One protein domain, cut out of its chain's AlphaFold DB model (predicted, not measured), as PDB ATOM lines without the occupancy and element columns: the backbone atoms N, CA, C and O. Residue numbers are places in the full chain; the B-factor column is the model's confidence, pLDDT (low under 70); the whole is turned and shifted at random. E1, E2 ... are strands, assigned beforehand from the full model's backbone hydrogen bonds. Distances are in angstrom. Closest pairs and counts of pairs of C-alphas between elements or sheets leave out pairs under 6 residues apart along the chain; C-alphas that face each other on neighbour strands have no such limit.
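Overview. This is residues 101 to 188 of the 422 residues of the protein "Hep_Hag" of Actinobacillus porcinus (UniProt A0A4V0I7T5). With little regular structure, the printed part winds in stacked, flattened turns, a short solenoid: E1 to E5 stand side by side, E2 and E3 fold back on themselves, and unnamed residues 106 to 135 loop about the E1 end. The 88 residues, with five named strands holding 29, are all strand in class; the mixed sheet runs E1 E2 E3 E4 E5. It is compact, radius of gyration of the C-alphas 11.5 A, spanning 34 by 21 by 15 A.

Along the chain. E1, residues 103 to 105, begins at C-alpha (-0.171, 46.394, 22.372). E2, 136 to 144, bends by 157 degrees at 140; E3, 150 to 158, by 156 degrees at 154. E4, 164 to 168, is 13.4 A long. E5, 178 to 180, ends at C-alpha (-12.333, 55.128, 33.961).

Arrangement. E1 and E2 form an antiparallel hairpin; within hydrogen-bond range are N 137 and O 104, 2.8 A. E2 and E3 are parallel, N 153 and O 138 2.8 A apart; likewise E3 and E4, N 152 and O 165 2.8 A. Parallel E4 and E5 have no such pair; facing C-alphas 164 and 178 are 5.9 A apart. The sheet is twisted.

Size, cuts and confidence. The farthest C-alphas, Thr 111 and Asp 183, are 35.0 A apart. The printed part has no cut; the E1 to E2 link is long. Residues 170 to 188 have pLDDT under 70.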
ATOM      1  N   VAL A 101       6.051  46.759  19.680       94.56
ATOM      2  CA  VAL A 101       4.812  47.467  19.994       94.56
ATOM      3  C   VAL A 101       4.536  47.388  21.490       94.56
ATOM      4  O   VAL A 101       5.159  46.606  22.209       94.56
ATOM      5  N   TYR A 102       3.584  48.202  21.940       97.19
ATOM      6  CA  TYR A 102       3.070  48.218  23.311       97.19
ATOM      7  C   TYR A 102       1.627  47.709  23.397       97.19
ATOM      8  O   TYR A 102       0.919  48.005  24.354       97.19
ATOM      9  N   PHE A 103       1.152  47.004  22.374       97.31
ATOM     10  CA  PHE A 103      -0.171  46.394  22.372       97.31
ATOM     11  C   PHE A 103       0.002  44.890  22.246       97.31
ATOM     12  O   PHE A 103       0.472  44.427  21.208       97.31
ATOM     13  N   HIS A 104      -0.381  44.149  23.280       97.75
ATOM     14  CA  HIS A 104      -0.175  42.704  23.333       97.75
ATOM     15  C   HIS A 104      -1.404  41.986  23.852       97.75
ATOM     16  O   HIS A 104      -2.159  42.511  24.674       97.75
ATOM     17  N   THR A 105      -1.587  40.760  23.385       97.31
ATOM     18  CA  THR A 105      -2.632  39.849  23.837       97.31
ATOM     19  C   THR A 105      -1.999  38.538  24.266       97.31
ATOM     20  O   THR A 105      -0.981  38.118  23.724       97.31
ATOM     21  N   ASN A 106      -2.610  37.870  25.234       97.50
ATOM     22  CA  ASN A 106      -2.248  36.519  25.626       97.50
ATOM     23  C   ASN A 106      -3.395  35.597  25.269       97.50
ATOM     24  O   ASN A 106      -4.432  35.633  25.912       97.50
ATOM     25  N   ASP A 107      -3.228  34.779  24.242       96.50
ATOM     26  CA  ASP A 107      -4.262  33.871  23.744       96.50
ATOM     27  C   ASP A 107      -4.469  32.632  24.633       96.50
ATOM     28  O   ASP A 107      -5.346  31.807  24.378       96.50
ATOM     29  N   GLY A 108      -3.668  32.490  25.691       95.00
ATOM     30  CA  GLY A 108      -3.742  31.396  26.643       95.00
ATOM     31  C   GLY A 108      -3.239  30.046  26.139       95.00
ATOM     32  O   GLY A 108      -3.417  29.052  26.846       95.00
ATOM     33  N   THR A 109      -2.621  29.995  24.956       93.69
ATOM     34  CA  THR A 109      -2.045  28.771  24.374       93.69
ATOM     35  C   THR A 109      -0.662  28.446  24.936       93.69
ATOM     36  O   THR A 109      -0.246  27.291  24.905       93.69
ATOM     37  N   GLY A 110       0.059  29.455  25.441       88.94
ATOM     38  CA  GLY A 110       1.448  29.324  25.896       88.94
ATOM     39  C   GLY A 110       2.473  29.204  24.763       88.94
ATOM     40  O   GLY A 110       3.627  28.885  25.029       88.94
ATOM     41  N   THR A 111       2.063  29.439  23.512       93.06
ATOM     42  CA  THR A 111       2.938  29.321  22.329       93.06
ATOM     43  C   THR A 111       3.505  30.657  21.836       93.06
ATOM     44  O   THR A 111       4.425  30.666  21.019       93.06
ATOM     45  N   GLN A 112       2.984  31.778  22.340       95.12
ATOM     46  CA  GLN A 112       3.454  33.127  22.023       95.12
ATOM     47  C   GLN A 112       4.847  33.405  22.608       95.12
ATOM     48  O   GLN A 112       5.250  32.816  23.614       95.12
ATOM     49  N   GLY A 113       5.579  34.337  21.991       93.00
ATOM     50  CA  GLY A 113       6.825  34.841  22.568       93.00
ATOM     51  C   GLY A 113       6.567  35.629  23.855       93.00
ATOM     52  O   GLY A 113       5.473  36.144  24.076       93.00
ATOM     53  N   ALA A 114       7.564  35.715  24.735       91.31
ATOM     54  CA  ALA A 114       7.357  36.302  26.060       91.31
ATOM     55  C   ALA A 114       7.284  37.840  26.056       91.31
ATOM     56  O   ALA A 114       6.540  38.395  26.855       91.31
ATOM     57  N   GLY A 115       8.034  38.534  25.188       94.25
ATOM     58  CA  GLY A 115       8.224  39.991  25.288       94.25
ATOM     59  C   GLY A 115       8.821  40.428  26.639       94.25
ATOM     60  O   GLY A 115       9.331  39.604  27.400       94.25
ATOM     61  N   ASP A 116       8.767  41.726  26.945       96.56
ATOM     62  CA  ASP A 116       9.061  42.261  28.279       96.56
ATOM     63  C   ASP A 116       7.751  42.471  29.069       96.56
ATOM     64  O   ASP A 116       6.967  43.369  28.739       96.56
ATOM     65  N   PRO A 117       7.504  41.684  30.132       95.56
ATOM     66  CA  PRO A 117       6.267  41.756  30.906       95.56
ATOM     67  C   PRO A 117       6.132  43.009  31.782       95.56
ATOM     68  O   PRO A 117       5.025  43.315  32.228       95.56
ATOM     69  N   ASN A 118       7.228  43.724  32.055       92.69
ATOM     70  CA  ASN A 118       7.211  44.917  32.905       92.69
ATOM     71  C   ASN A 118       7.011  46.188  32.086       92.69
ATOM     72  O   ASN A 118       6.250  47.060  32.493       92.69
ATOM     73  N   THR A 119       7.690  46.304  30.943       95.88
ATOM     74  CA  THR A 119       7.592  47.496  30.080       95.88
ATOM     75  C   THR A 119       6.490  47.388  29.034       95.88
ATOM     76  O   THR A 119       6.115  48.398  28.436       95.88
ATOM     77  N   ASN A 120       5.944  46.183  28.840       97.12
ATOM     78  CA  ASN A 120       5.005  45.836  27.779       97.12
ATOM     79  C   ASN A 120       5.583  45.986  26.361       97.12
ATOM     80  O   ASN A 120       4.845  46.187  25.401       97.12
ATOM     81  N   LEU A 121       6.909  45.925  26.220       96.75
ATOM     82  CA  LEU A 121       7.592  46.023  24.936       96.75
ATOM     83  C   LEU A 121       7.819  44.620  24.357       96.75
ATOM     84  O   LEU A 121       8.410  43.759  25.005       96.75
ATOM     85  N   GLY A 122       7.381  44.375  23.125       94.69
ATOM     86  CA  GLY A 122       7.511  43.060  22.490       94.69
ATOM     87  C   GLY A 122       7.187  43.089  21.001       94.69
ATOM     88  O   GLY A 122       6.734  44.108  20.483       94.69
ATOM     89  N   LYS A 123       7.414  41.977  20.300       92.69
ATOM     90  CA  LYS A 123       6.967  41.797  18.907       92.69
ATOM     91  C   LYS A 123       5.444  41.661  18.863       92.69
ATOM     92  O   LYS A 123       4.838  41.278  19.851       92.69
ATOM     93  N   LEU A 124       4.830  41.850  17.693       90.19
ATOM     94  CA  LEU A 124       3.378  41.670  17.502       90.19
ATOM     95  C   LEU A 124       2.846  40.286  17.943       90.19
ATOM     96  O   LEU A 124       1.670  40.145  18.255       90.19
ATOM     97  N   THR A 125       3.697  39.258  17.927       91.62
ATOM     98  CA  THR A 125       3.356  37.874  18.297       91.62
ATOM     99  C   THR A 125       3.621  37.538  19.765       91.62
ATOM    100  O   THR A 125       3.388  36.397  20.169       91.62
ATOM    101  N   ASP A 126       4.167  38.475  20.539       95.75
ATOM    102  CA  ASP A 126       4.506  38.254  21.941       95.75
ATOM    103  C   ASP A 126       3.295  38.542  22.847       95.75
ATOM    104  O   ASP A 126       2.362  39.242  22.459       95.75
ATOM    105  N   SER A 127       3.302  37.995  24.064       96.38
ATOM    106  CA  SER A 127       2.314  38.328  25.095       96.38
ATOM    107  C   SER A 127       2.734  39.526  25.955       96.38
ATOM    108  O   SER A 127       1.871  40.274  26.411       96.38
ATOM    109  N   ALA A 128       4.038  39.746  26.155       96.62
ATOM    110  CA  ALA A 128       4.612  40.860  26.917       96.62
ATOM    111  C   ALA A 128       3.867  41.122  28.244       96.62
ATOM    112  O   ALA A 128       3.771  40.237  29.097       96.62
ATOM    113  N   GLY A 129       3.336  42.332  28.444       97.44
ATOM    114  CA  GLY A 129       2.606  42.716  29.650       97.44
ATOM    115  C   GLY A 129       1.281  41.973  29.844       97.44
ATOM    116  O   GLY A 129       0.756  41.946  30.961       97.44
ATOM    117  N   ALA A 130       0.730  41.333  28.808       98.00
ATOM    118  CA  ALA A 130      -0.434  40.453  28.910       98.00
ATOM    119  C   ALA A 130      -0.019  39.105  29.530       98.00
ATOM    120  O   ALA A 130       0.096  38.071  28.885       98.00
ATOM    121  N   THR A 131       0.266  39.097  30.825       96.44
ATOM    122  CA  THR A 131       0.742  37.899  31.538       96.44
ATOM    123  C   THR A 131      -0.379  36.935  31.950       96.44
ATOM    124  O   THR A 131      -0.133  35.739  32.100       96.44
ATOM    125  N   GLY A 132      -1.614  37.420  32.104       96.00
ATOM    126  CA  GLY A 132      -2.782  36.589  32.398       96.00
ATOM    127  C   GLY A 132      -3.313  35.868  31.159       96.00
ATOM    128  O   GLY A 132      -3.284  36.409  30.055       96.00
ATOM    129  N   LYS A 133      -3.847  34.655  31.316       95.69
ATOM    130  CA  LYS A 133      -4.468  33.908  30.208       95.69
ATOM    131  C   LYS A 133      -5.616  34.721  29.593       95.69
ATOM    132  O   LYS A 133      -6.408  35.271  30.345       95.69
ATOM    133  N   PHE A 134      -5.736  34.813  28.270       96.44
ATOM    134  CA  PHE A 134      -6.780  35.614  27.594       96.44
ATOM    135  C   PHE A 134      -6.738  37.128  27.890       96.44
ATOM    136  O   PHE A 134      -7.738  37.815  27.687       96.44
ATOM    137  N   SER A 135      -5.621  37.657  28.402       96.81
ATOM    138  CA  SER A 135      -5.492  39.078  28.755       96.81
ATOM    139  C   SER A 135      -5.031  39.956  27.586       96.81
ATOM    140  O   SER A 135      -4.531  39.464  26.573       96.81
ATOM    141  N   VAL A 136      -5.214  41.269  27.726       97.56
ATOM    142  CA  VAL A 136      -4.867  42.290  26.731       97.56
ATOM    143  C   VAL A 136      -4.202  43.476  27.426       97.56
ATOM    144  O   VAL A 136      -4.643  43.917  28.488       97.56
ATOM    145  N   THR A 137      -3.162  44.023  26.806       97.25
ATOM    146  CA  THR A 137      -2.467  45.227  27.270       97.25
ATOM    147  C   THR A 137      -2.287  46.242  26.150       97.25
ATOM    148  O   THR A 137      -2.079  45.862  25.001       97.25
ATOM    149  N   ALA A 138      -2.343  47.532  26.483       96.81
ATOM    150  CA  ALA A 138      -2.114  48.623  25.540       96.81
ATOM    151  C   ALA A 138      -1.423  49.824  26.209       96.81
ATOM    152  O   ALA A 138      -2.051  50.578  26.942       96.81
ATOM    153  N   GLY A 139      -0.145  50.050  25.922       96.25
ATOM    154  CA  GLY A 139       0.627  51.186  26.426       96.25
ATOM    155  C   GLY A 139       1.888  50.784  27.189       96.25
ATOM    156  O   GLY A 139       2.204  49.600  27.321       96.25
ATOM    157  N   VAL A 140       2.643  51.789  27.628       95.88
ATOM    158  CA  VAL A 140       4.003  51.630  28.163       95.88
ATOM    159  C   VAL A 140       3.950  51.311  29.654       95.88
ATOM    160  O   VAL A 140       3.242  51.971  30.412       95.88
ATOM    161  N   ASN A 141       4.740  50.330  30.090       95.19
ATOM    162  CA  ASN A 141       4.775  49.855  31.476       95.19
ATOM    163  C   ASN A 141       3.409  49.336  31.964       95.19
ATOM    164  O   ASN A 141       2.972  49.637  33.071       95.19
ATOM    165  N   VAL A 142       2.691  48.609  31.106       95.44
ATOM    166  CA  VAL A 142       1.349  48.090  31.395       95.44
ATOM    167  C   VAL A 142       1.392  46.573  31.582       95.44
ATOM    168  O   VAL A 142       1.902  45.864  30.724       95.44
ATOM    169  N   THR A 143       0.793  46.054  32.654       96.12
ATOM    170  CA  THR A 143       0.723  44.610  32.915       96.12
ATOM    171  C   THR A 143      -0.702  44.163  33.253       96.12
ATOM    172  O   THR A 143      -1.281  44.578  34.256       96.12
ATOM    173  N   ALA A 144      -1.260  43.237  32.476       95.81
ATOM    174  CA  ALA A 144      -2.503  42.534  32.791       95.81
ATOM    175  C   ALA A 144      -2.168  41.120  33.298       95.81
ATOM    176  O   ALA A 144      -1.740  40.263  32.530       95.81
ATOM    177  N   LYS A 145      -2.307  40.876  34.605       94.12
ATOM    178  CA  LYS A 145      -1.974  39.601  35.274       94.12
ATOM    179  C   LYS A 145      -3.173  38.669  35.447       94.12
ATOM    180  O   LYS A 145      -2.988  37.457  35.509       94.12
ATOM    181  N   GLY A 146      -4.385  39.215  35.536       90.81
ATOM    182  CA  GLY A 146      -5.603  38.416  35.687       90.81
ATOM    183  C   GLY A 146      -6.002  37.678  34.405       90.81
ATOM    184  O   GLY A 146      -5.790  38.178  33.301       90.81
ATOM    185  N   GLU A 147      -6.627  36.506  34.535       92.69
ATOM    186  CA  GLU A 147      -7.219  35.796  33.391       92.69
ATOM    187  C   GLU A 147      -8.351  36.635  32.772       92.69
ATOM    188  O   GLU A 147      -9.261  37.057  33.481       92.69
ATOM    189  N   GLY A 148      -8.295  36.912  31.469       90.00
ATOM    190  CA  GLY A 148      -9.253  37.762  30.759       90.00
ATOM    191  C   GLY A 148      -9.137  39.258  31.073       90.00
ATOM    192  O   GLY A 148     -10.073  40.002  30.796       90.00
ATOM    193  N   ALA A 149      -8.052  39.708  31.713       92.06
ATOM    194  CA  ALA A 149      -7.894  41.107  32.108       92.06
ATOM    195  C   ALA A 149      -7.527  42.028  30.929       92.06
ATOM    196  O   ALA A 149      -6.794  41.632  30.029       92.06
ATOM    197  N   PHE A 150      -7.969  43.284  30.979       93.38
ATOM    198  CA  PHE A 150      -7.562  44.359  30.074       93.38
ATOM    199  C   PHE A 150      -6.849  45.464  30.864       93.38
ATOM    200  O   PHE A 150      -7.358  45.940  31.882       93.38
ATOM    201  N   ALA A 151      -5.678  45.893  30.403       92.62
ATOM    202  CA  ALA A 151      -4.943  47.006  30.995       92.62
ATOM    203  C   ALA A 151      -4.486  47.981  29.902       92.62
ATOM    204  O   ALA A 151      -3.927  47.549  28.898       92.62
ATOM    205  N   ALA A 152      -4.687  49.286  30.074       93.75
ATOM    206  CA  ALA A 152      -4.220  50.271  29.104       93.75
ATOM    207  C   ALA A 152      -3.756  51.595  29.728       93.75
ATOM    208  O   ALA A 152      -4.305  52.041  30.730       93.75
ATOM    209  N   GLY A 153      -2.781  52.252  29.099       91.12
ATOM    210  CA  GLY A 153      -2.269  53.568  29.490       91.12
ATOM    211  C   GLY A 153      -0.777  53.569  29.824       91.12
ATOM    212  O   GLY A 153       0.021  53.016  29.069       91.12
ATOM    213  N   TYR A 154      -0.387  54.232  30.912       90.88
ATOM    214  CA  TYR A 154       1.010  54.325  31.352       90.88
ATOM    215  C   TYR A 154       1.146  53.803  32.778       90.88
ATOM    216  O   TYR A 154       0.408  54.234  33.660       90.88
ATOM    217  N   ASN A 155       2.092  52.893  33.020       89.00
ATOM    218  CA  ASN A 155       2.398  52.402  34.368       89.00
ATOM    219  C   ASN A 155       1.188  51.749  35.086       89.00
ATOM    220  O   ASN A 155       0.890  52.056  36.239       89.00
ATOM    221  N   VAL A 156       0.453  50.874  34.391       86.69
ATOM    222  CA  VAL A 156      -0.811  50.278  34.873       86.69
ATOM    223  C   VAL A 156      -0.645  48.801  35.203       86.69
ATOM    224  O   VAL A 156      -0.073  48.062  34.409       86.69
ATOM    225  N   THR A 157      -1.221  48.328  36.315       89.75
ATOM    226  CA  THR A 157      -1.328  46.884  36.598       89.75
ATOM    227  C   THR A 157      -2.761  46.438  36.898       89.75
ATOM    228  O   THR A 157      -3.371  46.879  37.873       89.75
ATOM    229  N   THR A 158      -3.263  45.464  36.136       88.06
ATOM    230  CA  THR A 158      -4.551  44.796  36.389       88.06
ATOM    231  C   THR A 158      -4.317  43.371  36.874       88.06
ATOM    232  O   THR A 158      -3.905  42.511  36.101       88.06
ATOM    233  N   VAL A 159      -4.578  43.086  38.148       86.31
ATOM    234  CA  VAL A 159      -4.310  41.767  38.753       86.31
ATOM    235  C   VAL A 159      -5.545  40.863  38.784       86.31
ATOM    236  O   VAL A 159      -5.409  39.645  38.736       86.31
ATOM    237  N   GLY A 160      -6.752  41.428  38.846       80.75
ATOM    238  CA  GLY A 160      -7.982  40.636  38.920       80.75
ATOM    239  C   GLY A 160      -8.387  39.987  37.594       80.75
ATOM    240  O   GLY A 160      -8.321  40.631  36.547       80.75
ATOM    241  N   ASN A 161      -8.870  38.738  37.633       83.00
ATOM    242  CA  ASN A 161      -9.479  38.072  36.469       83.00
ATOM    243  C   ASN A 161     -10.672  38.891  35.933       83.00
ATOM    244  O   ASN A 161     -11.511  39.372  36.700       83.00
ATOM    245  N   GLY A 162     -10.733  39.084  34.618       79.06
ATOM    246  CA  GLY A 162     -11.720  39.937  33.954       79.06
ATOM    247  C   GLY A 162     -11.665  41.411  34.377       79.06
ATOM    248  O   GLY A 162     -12.616  42.148  34.128       79.06
ATOM    249  N   GLY A 163     -10.611  41.844  35.077       79.38
ATOM    250  CA  GLY A 163     -10.429  43.241  35.460       79.38
ATOM    251  C   GLY A 163     -10.154  44.112  34.237       79.38
ATOM    252  O   GLY A 163      -9.488  43.672  33.303       79.38
ATOM    253  N   ILE A 164     -10.638  45.352  34.252       84.50
ATOM    254  CA  ILE A 164     -10.357  46.352  33.221       84.50
ATOM    255  C   ILE A 164      -9.738  47.557  33.925       84.50
ATOM    256  O   ILE A 164     -10.272  48.046  34.918       84.50
ATOM    257  N   THR A 165      -8.590  48.033  33.463       81.00
ATOM    258  CA  THR A 165      -7.950  49.226  34.033       81.00
ATOM    259  C   THR A 165      -7.386  50.082  32.919       81.00
ATOM    260  O   THR A 165      -6.633  49.591  32.086       81.00
ATOM    261  N   ILE A 166      -7.768  51.357  32.890       85.31
ATOM    262  CA  ILE A 166      -7.315  52.319  31.885       85.31
ATOM    263  C   ILE A 166      -6.915  53.607  32.600       85.31
ATOM    264  O   ILE A 166      -7.761  54.215  33.255       85.31
ATOM    265  N   GLY A 167      -5.658  54.034  32.475       78.06
ATOM    266  CA  GLY A 167      -5.193  55.253  33.137       78.06
ATOM    267  C   GLY A 167      -3.677  55.430  33.183       78.06
ATOM    268  O   GLY A 167      -2.923  54.729  32.516       78.06
ATOM    269  N   ASP A 168      -3.241  56.402  33.976       80.31
ATOM    270  CA  ASP A 168      -1.842  56.602  34.354       80.31
ATOM    271  C   ASP A 168      -1.671  56.170  35.815       80.31
ATOM    272  O   ASP A 168      -2.437  56.600  36.682       80.31
ATOM    273  N   SER A 169      -0.691  55.302  36.077       78.88
ATOM    274  CA  SER A 169      -0.272  54.889  37.422       78.88
ATOM    275  C   SER A 169      -1.380  54.219  38.259       78.88
ATOM    276  O   SER A 169      -1.346  54.213  39.491       78.88
ATOM    277  N   SER A 170      -2.370  53.617  37.592       66.75
ATOM    278  CA  SER A 170      -3.519  52.940  38.208       66.75
ATOM    279  C   SER A 170      -3.261  51.449  38.462       66.75
ATOM    280  O   SER A 170      -2.723  50.754  37.600       66.75
ATOM    281  N   ASN A 171      -3.720  50.926  39.605       64.38
ATOM    282  CA  ASN A 171      -3.593  49.508  39.965       64.38
ATOM    283  C   ASN A 171      -4.929  48.930  40.456       64.38
ATOM    284  O   ASN A 171      -5.529  49.477  41.383       64.38
ATOM    285  N   VAL A 172      -5.367  47.802  39.884       61.03
ATOM    286  CA  VAL A 172      -6.595  47.089  40.291       61.03
ATOM    287  C   VAL A 172      -6.256  45.677  40.759       61.03
ATOM    288  O   VAL A 172      -5.777  44.848  39.987       61.03
ATOM    289  N   SER A 173      -6.528  45.383  42.035       59.84
ATOM    290  CA  SER A 173      -6.206  44.091  42.664       59.84
ATOM    291  C   SER A 173      -7.369  43.083  42.692       59.84
ATOM    292  O   SER A 173      -7.177  41.960  43.164       59.84
ATOM    293  N   THR A 174      -8.570  43.446  42.231       54.50
ATOM    294  CA  THR A 174      -9.784  42.620  42.367       54.50
ATOM    295  C   THR A 174     -10.446  42.287  41.031       54.50
ATOM    296  O   THR A 174     -10.278  42.984  40.033       54.50
ATOM    297  N   THR A 175     -11.173  41.170  41.007       45.25
ATOM    298  CA  THR A 175     -11.953  40.682  39.866       45.25
ATOM    299  C   THR A 175     -13.166  41.586  39.623       45.25
ATOM    300  O   THR A 175     -14.030  41.708  40.486       45.25
ATOM    301  N   MET A 176     -13.215  42.183  38.426       44.50
ATOM    302  CA  MET A 176     -14.233  43.115  37.911       44.50
ATOM    303  C   MET A 176     -14.367  44.459  38.640       44.50
ATOM    304  O   MET A 176     -15.177  44.612  39.553       44.50
ATOM    305  N   VAL A 177     -13.671  45.479  38.126       45.62
ATOM    306  CA  VAL A 177     -14.103  46.868  38.297       45.62
ATOM    307  C   VAL A 177     -13.961  47.623  36.975       45.62
ATOM    308  O   VAL A 177     -12.901  47.596  36.358       45.62
ATOM    309  N   GLU A 178     -15.034  48.276  36.537       47.53
ATOM    310  CA  GLU A 178     -15.032  49.218  35.415       47.53
ATOM    311  C   GLU A 178     -14.552  50.579  35.941       47.53
ATOM    312  O   GLU A 178     -15.338  51.380  36.443       47.53
ATOM    313  N   TRP A 179     -13.232  50.806  35.917       46.56
ATOM    314  CA  TRP A 179     -12.639  52.117  36.203       46.56
ATOM    315  C   TRP A 179     -12.340  52.851  34.899       46.56
ATOM    316  O   TRP A 179     -11.528  52.397  34.095       46.56
ATOM    317  N   VAL A 180     -12.917  54.043  34.756       46.31
ATOM    318  CA  VAL A 180     -12.333  55.128  33.961       46.31
ATOM    319  C   VAL A 180     -11.885  56.186  34.967       46.31
ATOM    320  O   VAL A 180     -12.689  57.018  35.381       46.31
ATOM    321  N   ALA A 181     -10.636  56.122  35.436       44.19
ATOM    322  CA  ALA A 181     -10.078  57.194  36.261       44.19
ATOM    323  C   ALA A 181      -8.569  57.346  36.066       44.19
ATOM    324  O   ALA A 181      -7.813  56.377  36.099       44.19
ATOM    325  N   SER A 182      -8.147  58.600  35.930       31.61
ATOM    326  CA  SER A 182      -6.799  59.053  36.244       31.61
ATOM    327  C   SER A 182      -6.631  59.136  37.769       31.61
ATOM    328  O   SER A 182      -7.464  59.757  38.429       31.61
ATOM    329  N   ASP A 183      -5.539  58.561  38.280       40.22
ATOM    330  CA  ASP A 183      -4.997  58.737  39.639       40.22
ATOM    331  C   ASP A 183      -5.837  58.202  40.822       40.22
ATOM    332  O   ASP A 183      -6.260  58.936  41.717       40.22
ATOM    333  N   THR A 184      -6.082  56.889  40.858       39.38
ATOM    334  CA  THR A 184      -6.792  56.247  41.979       39.38
ATOM    335  C   THR A 184      -6.244  54.859  42.311       39.38
ATOM    336  O   THR A 184      -6.225  53.962  41.468       39.38
ATOM    337  N   LYS A 185      -5.849  54.665  43.576       42.34
ATOM    338  CA  LYS A 185      -5.418  53.388  44.168       42.34
ATOM    339  C   LYS A 185      -6.563  52.801  45.003       42.34
ATOM    340  O   LYS A 185      -7.020  53.456  45.936       42.34
ATOM    341  N   ASN A 186      -7.034  51.587  44.693       44.75
ATOM    342  CA  ASN A 186      -8.072  50.902  45.478       44.75
ATOM    343  C   ASN A 186      -7.561  49.555  46.026       44.75
ATOM    344  O   ASN A 186      -7.392  48.600  45.270       44.75
ATOM    345  N   ASP A 187      -7.363  49.485  47.347       44.19
ATOM    346  CA  ASP A 187      -6.879  48.312  48.102       44.19
ATOM    347  C   ASP A 187      -8.025  47.458  48.715       44.19
ATOM    348  O   ASP A 187      -7.845  46.780  49.727       44.19
ATOM    349  N   SER A 188      -9.231  47.459  48.133       36.84
ATOM    350  CA  SER A 188     -10.409  46.843  48.778       36.84
ATOM    351  C   SER A 188     -10.757  45.460  48.213       36.84
ATOM    352  O   SER A 188     -11.267  45.343  47.099       36.84
TER     353      SER A 188